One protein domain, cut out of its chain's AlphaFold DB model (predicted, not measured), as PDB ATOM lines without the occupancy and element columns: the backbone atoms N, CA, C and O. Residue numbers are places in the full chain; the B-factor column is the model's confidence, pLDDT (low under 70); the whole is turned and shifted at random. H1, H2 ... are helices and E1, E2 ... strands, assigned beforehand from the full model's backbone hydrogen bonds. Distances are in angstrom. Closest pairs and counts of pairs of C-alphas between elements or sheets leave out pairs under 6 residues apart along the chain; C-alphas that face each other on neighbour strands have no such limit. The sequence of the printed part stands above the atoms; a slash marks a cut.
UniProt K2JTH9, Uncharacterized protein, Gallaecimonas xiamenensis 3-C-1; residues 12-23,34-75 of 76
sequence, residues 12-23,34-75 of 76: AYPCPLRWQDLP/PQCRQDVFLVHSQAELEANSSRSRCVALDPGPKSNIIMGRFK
ATOM      1  N   ALA A  12     139.223 225.836 181.217       52.16
ATOM      2  CA  ALA A  12     139.427 225.288 182.549       52.16
ATOM      3  C   ALA A  12     139.153 223.782 182.538       52.16
ATOM      4  O   ALA A  12     139.916 223.027 183.128       52.16
ATOM      5  N   TYR A  13     138.118 223.360 181.802       54.22
ATOM      6  CA  TYR A  13     137.782 221.965 181.542       54.22
ATOM      7  C   TYR A  13     136.993 221.863 180.224       54.22
ATOM      8  O   TYR A  13     135.975 222.555 180.095       54.22
ATOM      9  N   PRO A  14     137.401 221.025 179.250       63.84
ATOM     10  CA  PRO A  14     136.493 220.635 178.180       63.84
ATOM     11  C   PRO A  14     135.312 219.906 178.823       63.84
ATOM     12  O   PRO A  14     135.496 218.991 179.630       63.84
ATOM     13  N   CYS A  15     134.092 220.347 178.524       71.00
ATOM     14  CA  CYS A  15     132.909 219.647 179.005       71.00
ATOM     15  C   CYS A  15     132.941 218.218 178.430       71.00
ATOM     16  O   CYS A  15     133.140 218.077 177.223       71.00
ATOM     17  N   PRO A  16     132.764 217.157 179.243       71.62
ATOM     18  CA  PRO A  16     132.777 215.785 178.731       71.62
ATOM     19  C   PRO A  16     131.566 215.488 177.837       71.62
ATOM     20  O   PRO A  16     131.581 214.533 177.064       71.62
ATOM     21  N   LEU A  17     130.510 216.295 177.951       77.19
ATOM     22  CA  LEU A  17     129.328 216.198 177.108       77.19
ATOM     23  C   LEU A  17     129.604 216.837 175.750       77.19
ATOM     24  O   LEU A  17     130.374 217.790 175.648       77.19
ATOM     25  N   ARG A  18     128.930 216.345 174.708       80.31
ATOM     26  CA  ARG A  18     128.926 216.971 173.380       80.31
ATOM     27  C   ARG A  18     127.653 217.784 173.213       80.31
ATOM     28  O   ARG A  18     126.614 217.425 173.754       80.31
ATOM     29  N   TRP A  19     127.720 218.866 172.441       83.62
ATOM     30  CA  TRP A  19     126.564 219.737 172.194       83.62
ATOM     31  C   TRP A  19     125.350 218.951 171.695       83.62
ATOM     32  O   TRP A  19     124.233 219.167 172.155       83.62
ATOM     33  N   GLN A  20     125.599 217.984 170.810       82.44
ATOM     34  CA  GLN A  20     124.590 217.100 170.231       82.44
ATOM     35  C   GLN A  20     123.884 216.226 171.279       82.44
ATOM     36  O   GLN A  20     122.705 215.937 171.105       82.44
ATOM     37  N   ASP A  21     124.575 215.870 172.367       83.19
ATOM     38  CA  ASP A  21     124.037 215.064 173.471       83.19
ATOM     39  C   ASP A  21     123.244 215.918 174.486       83.19
ATOM     40  O   ASP A  21     122.581 215.377 175.371       83.19
ATOM     41  N   LEU A  22     123.310 217.255 174.398       83.06
ATOM     42  CA  LEU A  22     122.540 218.135 175.274       83.06
ATOM     43  C   LEU A  22     121.076 218.225 174.820       83.06
ATOM     44  O   LEU A  22     120.829 218.373 173.620       83.06
ATOM     45  N   PRO A  23     120.112 218.224 175.757       83.44
ATOM     46  CA  PRO A  23     118.721 218.493 175.432       83.44
ATOM     47  C   PRO A  23     118.572 219.898 174.840       83.44
ATOM     48  O   PRO A  23     119.231 220.855 175.271       83.44
ATOM     49  N   PRO A  34     122.422 219.379 181.769       80.94
ATOM     50  CA  PRO A  34     121.865 218.838 183.011       80.94
ATOM     51  C   PRO A  34     122.943 218.579 184.073       80.94
ATOM     52  O   PRO A  34     122.656 218.620 185.266       80.94
ATOM     53  N   GLN A  35     124.194 218.358 183.656       79.50
ATOM     54  CA  GLN A  35     125.306 218.077 184.565       79.50
ATOM     55  C   GLN A  35     125.822 219.352 185.250       79.50
ATOM     56  O   GLN A  35     126.051 219.370 186.457       79.50
ATOM     57  N   CYS A  36     125.970 220.440 184.490       75.44
ATOM     58  CA  CYS A  36     126.355 221.746 185.030       75.44
ATOM     59  C   CYS A  36     125.153 222.522 185.589       75.44
ATOM     60  O   CYS A  36     125.354 223.465 186.349       75.44
ATOM     61  N   ARG A  37     123.923 222.136 185.214       81.12
ATOM     62  CA  ARG A  37     122.669 222.883 185.428       81.12
ATOM     63  C   ARG A  37     122.778 224.336 184.970       81.12
ATOM     64  O   ARG A  37     122.346 225.260 185.655       81.12
ATOM     65  N   GLN A  38     123.421 224.532 183.824       82.50
ATOM     66  CA  GLN A  38     123.659 225.839 183.227       82.50
ATOM     67  C   GLN A  38     123.298 225.816 181.750       82.50
ATOM     68  O   GLN A  38     123.456 224.796 181.072       82.50
ATOM     69  N   ASP A  39     122.880 226.976 181.263       87.62
ATOM     70  CA  ASP A  39     122.639 227.191 179.847       87.62
ATOM     71  C   ASP A  39     123.971 227.321 179.106       87.62
ATOM     72  O   ASP A  39     124.888 228.036 179.529       87.62
ATOM     73  N   VAL A  40     124.063 226.591 178.002       87.31
ATOM     74  CA  VAL A  40     125.189 226.565 177.081       87.31
ATOM     75  C   VAL A  40     124.780 227.330 175.833       87.31
ATOM     76  O   VAL A  40     123.811 226.971 175.163       87.31
ATOM     77  N   PHE A  41     125.521 228.389 175.534       88.44
ATOM     78  CA  PHE A  41     125.258 229.266 174.398       88.44
ATOM     79  C   PHE A  41     126.083 228.812 173.199       88.44
ATOM     80  O   PHE A  41     127.308 228.720 173.295       88.44
ATOM     81  N   LEU A  42     125.416 228.524 172.085       88.31
ATOM     82  CA  LEU A  42     126.077 228.270 170.814       88.31
ATOM     83  C   LEU A  42     126.676 229.579 170.308       88.31
ATOM     84  O   LEU A  42     125.983 230.589 170.208       88.31
ATOM     85  N   VAL A  43     127.967 229.555 170.017       88.94
ATOM     86  CA  VAL A  43     128.714 230.677 169.460       88.94
ATOM     87  C   VAL A  43     129.432 230.207 168.205       88.94
ATOM     88  O   VAL A  43     129.905 229.072 168.137       88.94
ATOM     89  N   HIS A  44     129.524 231.082 167.210       86.50
ATOM     90  CA  HIS A  44     130.131 230.754 165.916       86.50
ATOM     91  C   HIS A  44     131.457 231.483 165.699       86.50
ATOM     92  O   HIS A  44     132.174 231.227 164.734       86.50
ATOM     93  N   SER A  45     131.795 232.405 166.597       83.81
ATOM     94  CA  SER A  45     132.981 233.239 166.492       83.81
ATOM     95  C   SER A  45     133.717 233.354 167.821       83.81
ATOM     96  O   SER A  45     133.142 233.241 168.906       83.81
ATOM     97  N   GLN A  46     135.019 233.614 167.734       81.38
ATOM     98  CA  GLN A  46     135.847 233.833 168.916       81.38
ATOM     99  C   GLN A  46     135.433 235.098 169.681       81.38
ATOM    100  O   GLN A  46     135.411 235.077 170.905       81.38
ATOM    101  N   ALA A  47     134.986 236.148 168.990       83.75
ATOM    102  CA  ALA A  47     134.472 237.352 169.643       83.75
ATOM    103  C   ALA A  47     133.242 237.058 170.529       83.75
ATOM    104  O   ALA A  47     133.137 237.559 171.647       83.75
ATOM    105  N   GLU A  48     132.320 236.209 170.063       84.69
ATOM    106  CA  GLU A  48     131.167 235.772 170.861       84.69
ATOM    107  C   GLU A  48     131.577 234.859 172.017       84.69
ATOM    108  O   GLU A  48     131.031 234.968 173.121       84.69
ATOM    109  N   LEU A  49     132.540 233.969 171.775       82.88
ATOM    110  CA  LEU A  49     133.135 233.117 172.799       82.88
ATOM    111  C   LEU A  49     133.717 233.970 173.932       82.88
ATOM    112  O   LEU A  49     133.385 233.742 175.091       82.88
ATOM    113  N   GLU A  50     134.513 234.988 173.601       81.75
ATOM    114  CA  GLU A  50     135.114 235.925 174.553       81.75
ATOM    115  C   GLU A  50     134.047 236.732 175.303       81.75
ATOM    116  O   GLU A  50     134.068 236.791 176.532       81.75
ATOM    117  N   ALA A  51     133.050 237.277 174.601       84.44
ATOM    118  CA  ALA A  51     131.971 238.047 175.223       84.44
ATOM    119  C   ALA A  51     131.154 237.229 176.244       84.44
ATOM    120  O   ALA A  51     130.730 237.758 177.276       84.44
ATOM    121  N   ASN A  52     130.922 235.941 175.974       83.69
ATOM    122  CA  ASN A  52     130.211 235.039 176.884       83.69
ATOM    123  C   ASN A  52     131.124 234.476 177.985       83.69
ATOM    124  O   ASN A  52     130.682 234.325 179.128       83.69
ATOM    125  N   SER A  53     132.394 234.226 177.662       76.25
ATOM    126  CA  SER A  53     133.450 233.834 178.598       76.25
ATOM    127  C   SER A  53     133.617 234.868 179.711       76.25
ATOM    128  O   SER A  53     133.527 234.518 180.887       76.25
ATOM    129  N   SER A  54     133.714 236.154 179.360       77.12
ATOM    130  CA  SER A  54     133.803 237.265 180.323       77.12
ATOM    131  C   SER A  54     132.572 237.387 181.231       77.12
ATOM    132  O   SER A  54     132.610 238.059 182.256       77.12
ATOM    133  N   ARG A  55     131.461 236.725 180.883       78.12
ATOM    134  CA  ARG A  55     130.242 236.635 181.704       78.12
ATOM    135  C   ARG A  55     130.150 235.326 182.493       78.12
ATOM    136  O   ARG A  55     129.088 235.022 183.033       78.12
ATOM    137  N   SER A  56     131.225 234.532 182.551       75.56
ATOM    138  CA  SER A  56     131.263 233.217 183.209       75.56
ATOM    139  C   SER A  56     130.200 232.227 182.699       75.56
ATOM    140  O   SER A  56     129.727 231.369 183.456       75.56
ATOM    141  N   ARG A  57     129.799 232.338 181.424       81.31
ATOM    142  CA  ARG A  57     128.791 231.464 180.802       81.31
ATOM    143  C   ARG A  57     129.445 230.258 180.130       81.31
ATOM    144  O   ARG A  57     130.573 230.339 179.649       81.31
ATOM    145  N   CYS A  58     128.722 229.141 180.081       85.19
ATOM    146  CA  CYS A  58     129.124 227.989 179.280       85.19
ATOM    147  C   CYS A  58     128.854 228.280 177.803       85.19
ATOM    148  O   CYS A  58     127.777 228.763 177.449       85.19
ATOM    149  N   VAL A  59     129.818 227.958 176.945       87.25
ATOM    150  CA  VAL A  59     129.723 228.197 175.503       87.25
ATOM    151  C   VAL A  59     130.025 226.930 174.721       87.25
ATOM    152  O   VAL A  59     130.841 226.106 175.136       87.25
ATOM    153  N   ALA A  60     129.346 226.789 173.592       87.62
ATOM    154  CA  ALA A  60     129.577 225.767 172.591       87.62
ATOM    155  C   ALA A  60     130.070 226.463 171.325       87.62
ATOM    156  O   ALA A  60     129.301 227.152 170.668       87.62
ATOM    157  N   LEU A  61     131.356 226.327 171.012       86.31
ATOM    158  CA  LEU A  61     131.934 226.903 169.805       86.31
ATOM    159  C   LEU A  61     131.711 225.956 168.635       86.31
ATOM    160  O   LEU A  61     132.253 224.851 168.647       86.31
ATOM    161  N   ASP A  62     130.953 226.404 167.641       87.25
ATOM    162  CA  ASP A  62     130.799 225.734 166.353       87.25
ATOM    163  C   ASP A  62     131.755 226.367 165.327       87.25
ATOM    164  O   ASP A  62     131.474 227.459 164.826       87.25
ATOM    165  N   PRO A  63     132.890 225.716 164.998       74.75
ATOM    166  CA  PRO A  63     133.857 226.244 164.037       74.75
ATOM    167  C   PRO A  63     133.409 226.051 162.577       74.75
ATOM    168  O   PRO A  63     134.178 226.344 161.659       74.75
ATOM    169  N   GLY A  64     132.209 225.513 162.342       77.75
ATOM    170  CA  GLY A  64     131.634 225.266 161.029       77.75
ATOM    171  C   GLY A  64     131.506 223.778 160.671       77.75
ATOM    172  O   GLY A  64     131.900 222.888 161.425       77.75
ATOM    173  N   PRO A  65     131.013 223.479 159.456       70.56
ATOM    174  CA  PRO A  65     130.412 222.189 159.089       70.56
ATOM    175  C   PRO A  65     131.361 220.980 159.053       70.56
ATOM    176  O   PRO A  65     130.910 219.860 158.830       70.56
ATOM    177  N   LYS A  66     132.672 221.181 159.225       66.69
ATOM    178  CA  LYS A  66     133.690 220.113 159.206       66.69
ATOM    179  C   LYS A  66     134.388 219.916 160.552       66.69
ATOM    180  O   LYS A  66     135.311 219.108 160.636       66.69
ATOM    181  N   SER A  67     133.966 220.643 161.578       70.69
ATOM    182  CA  SER A  67     134.648 220.692 162.864       70.69
ATOM    183  C   SER A  67     133.703 220.270 163.983       70.69
ATOM    184  O   SER A  67     132.514 220.574 163.959       70.69
ATOM    185  N   ASN A  68     134.230 219.569 164.985       72.69
ATOM    186  CA  ASN A  68     133.445 219.229 166.166       72.69
ATOM    187  C   ASN A  68     133.186 220.479 167.009       72.69
ATOM    188  O   ASN A  68     134.081 221.303 167.198       72.69
ATOM    189  N   ILE A  69     131.974 220.573 167.557       79.56
ATOM    190  CA  ILE A  69     131.604 221.638 168.490       79.56
ATOM    191  C   ILE A  69     132.351 221.420 169.803       79.56
ATOM    192  O   ILE A  69     132.232 220.361 170.425       79.56
ATOM    193  N   ILE A  70     133.099 222.433 170.233       77.75
ATOM    194  CA  ILE A  70     133.872 222.386 171.475       77.75
ATOM    195  C   ILE A  70     133.085 223.117 172.556       77.75
ATOM    196  O   ILE A  70     132.774 224.298 172.417       77.75
ATOM    197  N   MET A  71     132.771 222.414 173.645       77.75
ATOM    198  CA  MET A  71     132.073 222.992 174.789       77.75
ATOM    199  C   MET A  71     133.008 223.186 175.970       77.75
ATOM    200  O   MET A  71     133.783 222.297 176.326       77.75
ATOM    201  N   GLY A  72     132.893 224.336 176.622       73.00
ATOM    202  CA  GLY A  72     133.706 224.638 177.785       73.00
ATOM    203  C   GLY A  72     133.172 225.808 178.586       73.00
ATOM    204  O   GLY A  72     132.380 226.626 178.110       73.00
ATOM    205  N   ARG A  73     133.631 225.868 179.832       67.88
ATOM    206  CA  ARG A  73     133.494 227.044 180.680       67.88
ATOM    207  C   ARG A  73     134.874 227.656 180.845       67.88
ATOM    208  O   ARG A  73     135.796 226.995 181.323       67.88
ATOM    209  N   PHE A  74     134.995 228.913 180.456       64.12
ATOM    210  CA  PHE A  74     136.170 229.703 180.772       64.12
ATOM    211  C   PHE A  74     136.074 230.120 182.233       64.12
ATOM    212  O   PHE A  74     135.021 230.567 182.701       64.12
ATOM    213  N   LYS A  75     137.146 229.862 182.972       47.59
ATOM    214  CA  LYS A  75     137.290 230.317 184.346       47.59
ATOM    215  C   LYS A  75     138.308 231.446 184.292       47.59
ATOM    216  O   LYS A  75     139.393 231.217 183.765       47.59
TER     217      LYS A  75
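What this domain is: This is residues 12 to 23 and 34 to 75 of the 76 residues of an uncharacterized protein of Gallaecimonas xiamenensis 3-C-1 (UniProt K2JTH9). A small, strongly twisted sheet of four strands has one short helix, H1, over one face, running along the inner strand E3. The loop of the hairpin E3 and E4 reaches to Lys 66 at one end of the longest axis, and residues 15 to 23 pass on the side of the sheet away from H1. The 54 printed residues hold one named helix and four named strands, along the chain E1, E2, H1, E3, E4; the sheet is mixed, in the order E1, E4, E3, E2. The class is mixed, helices and strands, with under half of the residues in named elements; the whole is compact, radius of gyration of the C-alphas 10.4 A, spans 28 by 25 by 18 A.

Where its parts are: Find C-alpha 38 at (123.659, 225.839, 183.227); from there E2, residues 38 to 43, runs 15.4 A. E3 is residues 58 to 61, E4 residues 70 to 74, 12.1 A, ending at C-alpha 74 (136.170, 229.703, 180.772), and E1 residues 12 to 14. H1, residues 46 to 53, is 10.0 A long.

How they stand to each other: Look first at E3 and E2, parallel at 26 degrees, with N 43 and O 60 2.8 A apart. E4 is antiparallel to E3, with N 61 and O 70 2.8 A apart. Edge strand E1 is antiparallel to E4 at 163 degrees, with no N and O within hydrogen-bond range. H1 is on the sheet at a height of 7.7 A, over E3; the closest C-alphas, Leu 49 and Val 59, are 6.6 A apart. In H1 every O i to N i+4 pair is within hydrogen-bond range. E2, H1 and E3 form a strand-helix-strand unit, two parallel neighbour strands with a helix between along the chain, its crossover right-handed.

The domain as a whole: The farthest C-alphas, Arg 37 and Lys 66, are 28.6 A apart. Residues 24 to 33 are not printed; C-alphas 23 and 34 are 8.2 A apart across the cut. Model pLDDT is under 70 at residues 12 to 14, 66 and 73 to 75.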